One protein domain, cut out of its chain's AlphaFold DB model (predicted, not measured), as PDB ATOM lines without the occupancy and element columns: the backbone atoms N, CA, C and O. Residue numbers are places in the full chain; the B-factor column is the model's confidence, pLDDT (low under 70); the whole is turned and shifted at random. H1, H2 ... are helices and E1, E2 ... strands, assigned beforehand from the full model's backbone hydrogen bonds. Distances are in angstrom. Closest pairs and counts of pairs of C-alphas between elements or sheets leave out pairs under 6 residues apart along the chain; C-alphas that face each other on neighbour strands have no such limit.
ATOM      1  N   ARG A   2       8.289  -2.007 -10.300       93.44
ATOM      2  CA  ARG A   2       8.030  -0.582 -10.517       93.44
ATOM      3  C   ARG A   2       9.243   0.221 -10.066       93.44
ATOM      4  O   ARG A   2       9.629   0.146  -8.903       93.44
ATOM      5  N   VAL A   3       9.846   0.963 -10.981       93.94
ATOM      6  CA  VAL A   3      10.987   1.838 -10.714       93.94
ATOM      7  C   VAL A   3      10.506   3.279 -10.804       93.94
ATOM      8  O   VAL A   3       9.854   3.664 -11.777       93.94
ATOM      9  N   HIS A   4      10.812   4.071  -9.785       94.12
ATOM     10  CA  HIS A   4      10.503   5.491  -9.754       94.12
ATOM     11  C   HIS A   4      11.788   6.316  -9.798       94.12
ATOM     12  O   HIS A   4      12.710   6.087  -9.011       94.12
ATOM     13  N   PHE A   5      11.845   7.269 -10.723       92.69
ATOM     14  CA  PHE A   5      12.988   8.138 -10.966       92.69
ATOM     15  C   PHE A   5      12.719   9.556 -10.459       92.69
ATOM     16  O   PHE A   5      11.791  10.214 -10.925       92.69
ATOM     17  N   VAL A   6      13.569  10.063  -9.564       90.56
ATOM     18  CA  VAL A   6      13.538  11.461  -9.106       90.56
ATOM     19  C   VAL A   6      14.661  12.232  -9.785       90.56
ATOM     20  O   VAL A   6      15.830  11.884  -9.617       90.56
ATOM     21  N   VAL A   7      14.307  13.263 -10.556       88.38
ATOM     22  CA  VAL A   7      15.240  14.050 -11.379       88.38
ATOM     23  C   VAL A   7      15.295  15.485 -10.865       88.38
ATOM     24  O   VAL A   7      14.265  16.167 -10.849       88.38
ATOM     25  N   HIS A   8      16.484  15.951 -10.474       83.06
ATOM     26  CA  HIS A   8      16.650  17.279  -9.877       83.06
ATOM     27  C   HIS A   8      16.939  18.392 -10.877       83.06
ATOM     28  O   HIS A   8      16.769  19.544 -10.504       83.06
ATOM     29  N   GLU A   9      17.349  18.077 -12.112       79.62
ATOM     30  CA  GLU A   9      17.589  19.069 -13.167       79.62
ATOM     31  C   GLU A   9      17.391  18.513 -14.584       79.62
ATOM     32  O   GLU A   9      17.541  17.319 -14.836       79.62
ATOM     33  N   SER A  10      17.107  19.397 -15.548       75.56
ATOM     34  CA  SER A  10      16.785  19.016 -16.935       75.56
ATOM     35  C   SER A  10      17.935  18.359 -17.707       75.56
ATOM     36  O   SER A  10      17.698  17.695 -18.713       75.56
ATOM     37  N   PHE A  11      19.181  18.594 -17.288       73.38
ATOM     38  CA  PHE A  11      20.377  18.048 -17.938       73.38
ATOM     39  C   PHE A  11      20.828  16.711 -17.338       73.38
ATOM     40  O   PHE A  11      21.758  16.090 -17.855       73.38
ATOM     41  N   GLU A  12      20.183  16.241 -16.269       69.88
ATOM     42  CA  GLU A  12      20.464  14.922 -15.722       69.88
ATOM     43  C   GLU A  12      19.813  13.843 -16.580       69.88
ATOM     44  O   GLU A  12      18.593  13.692 -16.632       69.88
ATOM     45  N   SER A  13      20.641  13.069 -17.278       71.50
ATOM     46  CA  SER A  13      20.138  11.944 -18.053       71.50
ATOM     47  C   SER A  13      20.007  10.714 -17.161       71.50
ATOM     48  O   SER A  13      20.981  10.299 -16.529       71.50
ATOM     49  N   ALA A  14      18.852  10.052 -17.219       71.00
ATOM     50  CA  ALA A  14      18.687   8.737 -16.609       71.00
ATOM     51  C   ALA A  14      19.583   7.653 -17.244       71.00
ATOM     52  O   ALA A  14      19.773   6.586 -16.656       71.00
ATOM     53  N   GLY A  15      20.168   7.946 -18.413       81.19
ATOM     54  CA  GLY A  15      21.278   7.220 -19.025       81.19
ATOM     55  C   GLY A  15      21.134   5.701 -18.955       81.19
ATOM     56  O   GLY A  15      20.143   5.126 -19.409       81.19
ATOM     57  N   ALA A  16      22.131   5.049 -18.355       86.00
ATOM     58  CA  ALA A  16      22.182   3.596 -18.224       86.00
ATOM     59  C   ALA A  16      21.047   3.005 -17.367       86.00
ATOM     60  O   ALA A  16      20.650   1.867 -17.607       86.00
ATOM     61  N   TYR A  17      20.503   3.753 -16.400       86.06
ATOM     62  CA  TYR A  17      19.433   3.265 -15.523       86.06
ATOM     63  C   TYR A  17      18.095   3.163 -16.247       86.06
ATOM     64  O   TYR A  17      17.373   2.186 -16.052       86.06
ATOM     65  N   LEU A  18      17.782   4.130 -17.117       87.81
ATOM     66  CA  LEU A  18      16.580   4.069 -17.949       87.81
ATOM     67  C   LEU A  18      16.632   2.848 -18.865       87.81
ATOM     68  O   LEU A  18      15.747   1.998 -18.810       87.81
ATOM     69  N   LYS A  19      17.732   2.705 -19.610       90.00
ATOM     70  CA  LYS A  19      17.926   1.563 -20.503       90.00
ATOM     71  C   LYS A  19      17.881   0.227 -19.755       90.00
ATOM     72  O   LYS A  19      17.257  -0.718 -20.218       90.00
ATOM     73  N   TRP A  20      18.499   0.145 -18.577       92.88
ATOM     74  CA  TRP A  20      18.455  -1.049 -17.730       92.88
ATOM     75  C   TRP A  20      17.028  -1.448 -17.325       92.88
ATOM     76  O   TRP A  20      16.721  -2.645 -17.314       92.88
ATOM     77  N   ALA A  21      16.182  -0.470 -16.983       92.19
ATOM     78  CA  ALA A  21      14.796  -0.695 -16.583       92.19
ATOM     79  C   ALA A  21      13.910  -1.074 -17.781       92.19
ATOM     80  O   ALA A  21      13.103  -1.998 -17.672       92.19
ATOM     81  N   GLU A  22      14.107  -0.416 -18.927       91.38
ATOM     82  CA  GLU A  22      13.425  -0.721 -20.191       91.38
ATOM     83  C   GLU A  22      13.776  -2.123 -20.699       91.38
ATOM     84  O   GLU A  22      12.880  -2.919 -20.972       91.38
ATOM     85  N   ASP A  23      15.067  -2.471 -20.734       94.69
ATOM     86  CA  ASP A  23      15.557  -3.780 -21.190       94.69
ATOM     87  C   ASP A  23      15.016  -4.935 -20.321       94.69
ATOM     88  O   ASP A  23      14.952  -6.081 -20.763       94.69
ATOM     89  N   ARG A  24      14.617  -4.649 -19.074       94.50
ATOM     90  CA  ARG A  24      14.011  -5.615 -18.141       94.50
ATOM     91  C   ARG A  24      12.482  -5.589 -18.127       94.50
ATOM     92  O   ARG A  24      11.880  -6.384 -17.405       94.50
ATOM     93  N   GLY A  25      11.851  -4.700 -18.895       94.62
ATOM     94  CA  GLY A  25      10.396  -4.553 -18.941       94.62
ATOM     95  C   GLY A  25       9.791  -4.079 -17.616       94.62
ATOM     96  O   GLY A  25       8.685  -4.489 -17.257       94.62
ATOM     97  N   TYR A  26      10.517  -3.271 -16.842       95.19
ATOM     98  CA  TYR A  26       9.990  -2.700 -15.604       95.19
ATOM     99  C   TYR A  26       9.040  -1.536 -15.886       95.19
ATOM    100  O   TYR A  26       9.183  -0.818 -16.871       95.19
ATOM    101  N   ALA A  27       8.060  -1.341 -15.002       93.75
ATOM    102  CA  ALA A  27       7.184  -0.178 -15.055       93.75
ATOM    103  C   ALA A  27       7.947   1.039 -14.522       93.75
ATOM    104  O   ALA A  27       8.497   0.980 -13.423       93.75
ATOM    105  N   ILE A  28       7.984   2.122 -15.294       93.38
ATOM    106  CA  ILE A  28       8.793   3.305 -14.993       93.38
ATOM    107  C   ILE A  28       7.881   4.494 -14.697       93.38
ATOM    108  O   ILE A  28       6.927   4.754 -15.429       93.38
ATOM    109  N   SER A  29       8.198   5.233 -13.639       93.06
ATOM    110  CA  SER A  29       7.534   6.481 -13.249       93.06
ATOM    111  C   SER A  29       8.568   7.551 -12.892       93.06
ATOM    112  O   SER A  29       9.734   7.228 -12.660       93.06
ATOM    113  N   TRP A  30       8.158   8.821 -12.895       91.94
ATOM    114  CA  TRP A  30       9.067   9.965 -12.794       91.94
ATOM    115  C   TRP A  30       8.504  11.056 -11.886       91.94
ATOM    116  O   TRP A  30       7.297  11.292 -11.900       91.94
ATOM    117  N   SER A  31       9.403  11.752 -11.194       91.00
ATOM    118  CA  SER A  31       9.158  13.043 -10.552       91.00
ATOM    119  C   SER A  31      10.291  14.007 -10.901       91.00
ATOM    120  O   SER A  31      11.408  13.916 -10.382       91.00
ATOM    121  N   ARG A  32      10.006  14.948 -11.799       89.38
ATOM    122  CA  ARG A  32      10.885  16.057 -12.182       89.38
ATOM    123  C   ARG A  32      10.674  17.227 -11.229       89.38
ATOM    124  O   ARG A  32       9.867  18.126 -11.476       89.38
ATOM    125  N   VAL A  33      11.409  17.229 -10.125       86.19
ATOM    126  CA  VAL A  33      11.204  18.234  -9.072       86.19
ATOM    127  C   VAL A  33      11.538  19.653  -9.544       86.19
ATOM    128  O   VAL A  33      10.891  20.600  -9.105       86.19
ATOM    129  N   TYR A  34      12.450  19.813 -10.510       81.56
ATOM    130  CA  TYR A  34      12.810  21.121 -11.077       81.56
ATOM    131  C   TYR A  34      11.672  21.814 -11.845       81.56
ATOM    132  O   TYR A  34      11.690  23.034 -11.990       81.56
ATOM    133  N   VAL A  35      10.659  21.068 -12.310       85.38
ATOM    134  CA  VAL A  35       9.433  21.641 -12.908       85.38
ATOM    135  C   VAL A  35       8.236  21.599 -11.957       85.38
ATOM    136  O   VAL A  35       7.116  21.901 -12.365       85.38
ATOM    137  N   GLY A  36       8.454  21.236 -10.689       81.88
ATOM    138  CA  GLY A  36       7.411  21.186  -9.667       81.88
ATOM    139  C   GLY A  36       6.529  19.934  -9.701       81.88
ATOM    140  O   GLY A  36       5.443  19.960  -9.121       81.88
ATOM    141  N   GLU A  37       6.955  18.844 -10.349       87.38
ATOM    142  CA  GLU A  37       6.246  17.563 -10.231       87.38
ATOM    143  C   GLU A  37       6.329  17.038  -8.787       87.38
ATOM    144  O   GLU A  37       7.373  17.107  -8.133       87.38
ATOM    145  N   ALA A  38       5.211  16.509  -8.288       85.81
ATOM    146  CA  ALA A  38       5.141  15.956  -6.942       85.81
ATOM    147  C   ALA A  38       5.934  14.645  -6.841       85.81
ATOM    148  O   ALA A  38       5.973  13.856  -7.787       85.81
ATOM    149  N   LEU A  39       6.533  14.407  -5.674       87.94
ATOM    150  CA  LEU A  39       7.083  13.102  -5.311       87.94
ATOM    151  C   LEU A  39       5.944  12.123  -4.980       87.94
ATOM    152  O   LEU A  39       4.881  12.572  -4.536       87.94
ATOM    153  N   PRO A  40       6.165  10.803  -5.121       87.12
ATOM    154  CA  PRO A  40       5.213   9.809  -4.653       87.12
ATOM    155  C   PRO A  40       4.883  10.036  -3.169       87.12
ATOM    156  O   PRO A  40       5.797  10.253  -2.364       87.12
ATOM    157  N   PRO A  41       3.601   9.989  -2.773       84.00
ATOM    158  CA  PRO A  41       3.173  10.224  -1.397       84.00
ATOM    159  C   PRO A  41       3.698   9.168  -0.418       84.00
ATOM    160  O   PRO A  41       3.822   9.447   0.776       84.00
ATOM    161  N   ASN A  42       3.985   7.953  -0.890       87.94
ATOM    162  CA  ASN A  42       4.508   6.858  -0.082       87.94
ATOM    163  C   ASN A  42       5.309   5.855  -0.936       87.94
ATOM    164  O   ASN A  42       5.396   5.970  -2.157       87.94
ATOM    165  N   ALA A  43       5.911   4.872  -0.262       87.75
ATOM    166  CA  ALA A  43       6.716   3.832  -0.895       87.75
ATOM    167  C   ALA A  43       5.886   2.705  -1.539       87.75
ATOM    168  O   ALA A  43       6.458   1.862  -2.219       87.75
ATOM    169  N   ASP A  44       4.559   2.677  -1.373       91.00
ATOM    170  CA  ASP A  44       3.720   1.611  -1.937       91.00
ATOM    171  C   ASP A  44       3.583   1.739  -3.463       91.00
ATOM    172  O   ASP A  44       3.171   0.796  -4.144       91.00
ATOM    173  N   GLU A  45       3.946   2.894  -4.027       85.50
ATOM    174  CA  GLU A  45       3.850   3.200  -5.457       85.50
ATOM    175  C   GLU A  45       5.012   2.644  -6.293       85.50
ATOM    176  O   GLU A  45       4.873   2.499  -7.512       85.50
ATOM    177  N   PHE A  46       6.127   2.259  -5.667       91.69
ATOM    178  CA  PHE A  46       7.310   1.749  -6.358       91.69
ATOM    179  C   PHE A  46       8.000   0.626  -5.582       91.69
ATOM    180  O   PHE A  46       7.941   0.549  -4.365       91.69
ATOM    181  N   ASP A  47       8.713  -0.234  -6.301       92.94
ATOM    182  CA  ASP A  47       9.530  -1.292  -5.700       92.94
ATOM    183  C   ASP A  47      11.004  -0.851  -5.587       92.94
ATOM    184  O   ASP A  47      11.776  -1.410  -4.812       92.94
ATOM    185  N   MET A  48      11.406   0.160  -6.369       90.06
ATOM    186  CA  MET A  48      12.745   0.749  -6.362       90.06
ATOM    187  C   MET A  48      12.677   2.254  -6.628       90.06
ATOM    188  O   MET A  48      12.056   2.686  -7.599       90.06
ATOM    189  N   LEU A  49      13.363   3.038  -5.794       91.19
ATOM    190  CA  LEU A  49      13.541   4.478  -5.968       91.19
ATOM    191  C   LEU A  49      14.965   4.761  -6.443       91.19
ATOM    192  O   LEU A  49      15.929   4.361  -5.790       91.19
ATOM    193  N   VAL A  50      15.095   5.475  -7.555       89.44
ATOM    194  CA  VAL A  50      16.377   5.964  -8.059       89.44
ATOM    195  C   VAL A  50      16.347   7.482  -8.024       89.44
ATOM    196  O   VAL A  50      15.527   8.122  -8.679       89.44
ATOM    197  N   VAL A  51      17.248   8.047  -7.231       88.25
ATOM    198  CA  VAL A  51      17.394   9.488  -7.046       88.25
ATOM    199  C   VAL A  51      18.628   9.921  -7.823       88.25
ATOM    200  O   VAL A  51      19.736   9.484  -7.504       88.25
ATOM    201  N   PHE A  52      18.432  10.721  -8.871       86.19
ATOM    202  CA  PHE A  52      19.545  11.279  -9.634       86.19
ATOM    203  C   PHE A  52      20.257  12.370  -8.834       86.19
ATOM    204  O   PHE A  52      19.802  12.770  -7.758       86.19
ATOM    205  N   GLY A  53      21.435  12.765  -9.310       80.81
ATOM    206  CA  GLY A  53      22.245  13.774  -8.648       80.81
ATOM    207  C   GLY A  53      21.605  15.154  -8.739       80.81
ATOM    208  O   GLY A  53      20.397  15.311  -8.845       80.81
ATOM    209  N   GLY A  54      22.434  16.179  -8.679       78.88
ATOM    210  CA  GLY A  54      22.014  17.541  -8.948       78.88
ATOM    211  C   GLY A  54      23.071  18.508  -8.441       78.88
ATOM    212  O   GLY A  54      23.946  18.116  -7.663       78.88
ATOM    213  N   PRO A  55      23.034  19.780  -8.861       74.06
ATOM    214  CA  PRO A  55      23.919  20.801  -8.306       74.06
ATOM    215  C   PRO A  55      23.630  21.092  -6.821       74.06
ATOM    216  O   PRO A  55      24.418  21.775  -6.166       74.06
ATOM    217  N   GLN A  56      22.500  20.614  -6.291       72.31
ATOM    218  CA  GLN A  56      22.050  20.880  -4.931       72.31
ATOM    219  C   GLN A  56      22.825  20.056  -3.890       72.31
ATOM    220  O   GLN A  56      23.152  18.885  -4.076       72.31
ATOM    221  N   SER A  57      23.073  20.672  -2.736       73.75
ATOM    222  CA  SER A  57      23.591  19.995  -1.548       73.75
ATOM    223  C   SER A  57      22.423  19.476  -0.707       73.75
ATOM    224  O   SER A  57      21.401  20.150  -0.623       73.75
ATOM    225  N   PRO A  58      22.558  18.373   0.052       69.25
ATOM    226  CA  PRO A  58      21.553  17.966   1.043       69.25
ATOM    227  C   PRO A  58      21.237  19.037   2.103       69.25
ATOM    228  O   PRO A  58      20.257  18.922   2.836       69.25
ATOM    229  N   ARG A  59      22.095  20.062   2.224       68.19
ATOM    230  CA  ARG A  59      21.900  21.225   3.099       68.19
ATOM    231  C   ARG A  59      21.218  22.410   2.416       68.19
ATOM    232  O   ARG A  59      20.913  23.365   3.124       68.19
ATOM    233  N   THR A  60      21.014  22.358   1.100       70.50
ATOM    234  CA  THR A  60      20.341  23.411   0.340       70.50
ATOM    235  C   THR A  60      18.965  23.656   0.944       70.50
ATOM    236  O   THR A  60      18.190  22.731   1.200       70.50
ATOM    237  N   THR A  61      18.702  24.917   1.247       69.62
ATOM    238  CA  THR A  61      17.455  25.362   1.858       69.62
ATOM    239  C   THR A  61      16.389  25.591   0.791       69.62
ATOM    240  O   THR A  61      16.694  25.800  -0.384       69.62
ATOM    241  N   ARG A  62      15.116  25.629   1.204       69.06
ATOM    242  CA  ARG A  62      14.023  26.000   0.289       69.06
ATOM    243  C   ARG A  62      14.138  27.441  -0.225       69.06
ATOM    244  O   ARG A  62      13.546  27.753  -1.247       69.06
ATOM    245  N   GLU A  63      14.871  28.311   0.470       67.81
ATOM    246  CA  GLU A  63      15.125  29.687   0.018       67.81
ATOM    247  C   GLU A  63      16.097  29.718  -1.166       67.81
ATOM    248  O   GLU A  63      15.902  30.477  -2.110       67.81
ATOM    249  N   GLU A  64      17.108  28.848  -1.150       66.81
ATOM    250  CA  GLU A  64      18.075  28.694  -2.242       66.81
ATOM    251  C   GLU A  64      17.491  27.894  -3.414       66.81
ATOM    252  O   GLU A  64      17.856  28.117  -4.567       66.81
ATOM    253  N   CYS A  65      16.585  26.956  -3.130       64.56
ATOM    254  CA  CYS A  65      15.967  26.094  -4.127       64.56
ATOM    255  C   CYS A  65      14.540  25.692  -3.690       64.56
ATOM    256  O   CYS A  65      14.369  24.733  -2.935       64.56
ATOM    257  N   PRO A  66      13.487  26.396  -4.154       67.81
ATOM    258  CA  PRO A  66      12.112  26.223  -3.657       67.81
ATOM    259  C   PRO A  66      11.530  24.811  -3.798       67.81
ATOM    260  O   PRO A  66      10.664  24.414  -3.008       67.81
ATOM    261  N   TYR A  67      12.020  24.060  -4.788       67.56
ATOM    262  CA  TYR A  67      11.642  22.676  -5.077       67.56
ATOM    263  C   TYR A  67      12.476  21.635  -4.315       67.56
ATOM    264  O   TYR A  67      12.098  20.466  -4.264       67.56
ATOM    265  N   PHE A  68      13.577  22.040  -3.680       59.50
ATOM    266  CA  PHE A  68      14.432  21.166  -2.887       59.50
ATOM    267  C   PHE A  68      14.070  21.295  -1.406       59.50
ATOM    268  O   PHE A  68      14.470  22.221  -0.700       59.50
ATOM    269  N   GLY A  69      13.247  20.366  -0.927       59.34
ATOM    270  CA  GLY A  69      12.776  20.362   0.450       59.34
ATOM    271  C   GLY A  69      12.616  18.949   0.976       59.34
ATOM    272  O   GLY A  69      11.604  18.301   0.735       59.34
ATOM    273  N   LEU A  70      13.584  18.493   1.769       52.22
ATOM    274  CA  LEU A  70      13.351  17.378   2.675       52.22
ATOM    275  C   LEU A  70      12.390  17.881   3.754       52.22
ATOM    276  O   LEU A  70      12.755  18.757   4.543       52.22
ATOM    277  N   SER A  71      11.173  17.331   3.837       47.69
ATOM    278  CA  SER A  71      10.442  17.422   5.099       47.69
ATOM    279  C   SER A  71      11.301  16.671   6.116       47.69
ATOM    280  O   SER A  71      11.330  15.439   6.125       47.69
ATOM    281  N   ARG A  72      12.099  17.393   6.909       41.69
ATOM    282  CA  ARG A  72      12.851  16.804   8.014       41.69
ATOM    283  C   ARG A  72      11.829  16.136   8.921       41.69
ATOM    284  O   ARG A  72      11.153  16.805   9.695       41.69
ATOM    285  N   ARG A  73      11.708  14.814   8.827       39.41
ATOM    286  CA  ARG A  73      11.064  14.039   9.873       39.41
ATOM    287  C   ARG A  73      12.079  14.000  11.001       39.41
ATOM    288  O   ARG A  73      13.062  13.270  10.934       39.41
ATOM    289  N   THR A  74      11.898  14.898  11.963       39.69
ATOM    290  CA  THR A  74      12.646  14.918  13.216       39.69
ATOM    291  C   THR A  74      12.630  13.497  13.764       39.69
ATOM    292  O   THR A  74      11.555  12.952  14.014       39.69
ATOM    293  N   ALA A  75      13.801  12.869  13.876       41.16
ATOM    294  CA  ALA A  75      13.935  11.680  14.698       41.16
ATOM    295  C   ALA A  75      13.509  12.105  16.108       41.16
ATOM    296  O   ALA A  75      14.164  12.941  16.730       41.16
ATOM    297  N   LEU A  76      12.330  11.650  16.527       37.94
ATOM    298  CA  LEU A  76      11.864  11.809  17.893       37.94
ATOM    299  C   LEU A  76      12.803  10.977  18.770       37.94
ATOM    300  O   LEU A  76      12.984   9.786  18.506       37.94
ATOM    301  N   ASN A  77      13.433  11.652  19.736       36.81
ATOM    302  CA  ASN A  77      14.035  11.027  20.913       36.81
ATOM    303  C   ASN A  77      12.961  10.313  21.737       36.81
ATOM    304  O   ASN A  77      11.828  10.850  21.791       36.81
TER     305      ASN A  77
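AT A GLANCE: This is residues 2 to 77 of the 77 residues of a protein of Salmonella enterica I (UniProt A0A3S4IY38). Little of this domain is regular: a small parallel sheet, E2 E1 E3, has helix H1 over one face, link residues 33 to 47 pass over the other, and residues 71 to 77 stick out as a tail. The 76 printed residues include E1, H1, E2 and E3 in that order, a mixed class with 25 residues in named elements. The whole is only just loose, close to compact (radius of gyration of the C-alphas 13.8 A), spanning 40 by 32 by 19 A.

HOW THE PARTS SIT: E1, residues 2 to 7, is the inner strand. E2, residues 27 to 32, is parallel to it at 19 degrees; N 5 and O 29, 2.9 A apart, are within hydrogen-bond range. E3, residues 48 to 51, is parallel to E1 at 10 degrees, with N 4 and O 48 at 2.9 A. H1, residues 15 to 23, is on the sheet, height 9.4 A, over E1 and only just over E2, with 3 C-alphas; its closest C-alphas to E1 are Ala 21 and Val 3, 7.4 A. E1, H1, E2 form a strand-helix-strand unit, parallel neighbours joined through a helix, its crossover right-handed. Every O i to N i+4 pair in H1 is within range.

IN THESE COORDINATES: E1, 16.3 A long, begins at C-alpha 2 (8.030, -0.582, -10.517). H1 measures 12.6 A and E2 16.9 A. E3 ends at C-alpha 51 (17.394, 9.488, -7.046).

THE WHOLE: The farthest C-alphas, Asp 23 and Asn 77, are 44.7 A apart. The printed part has no cut. The link E2 to E3 is long. pLDDT is under 70 at 20 residues, among them 61 to 77.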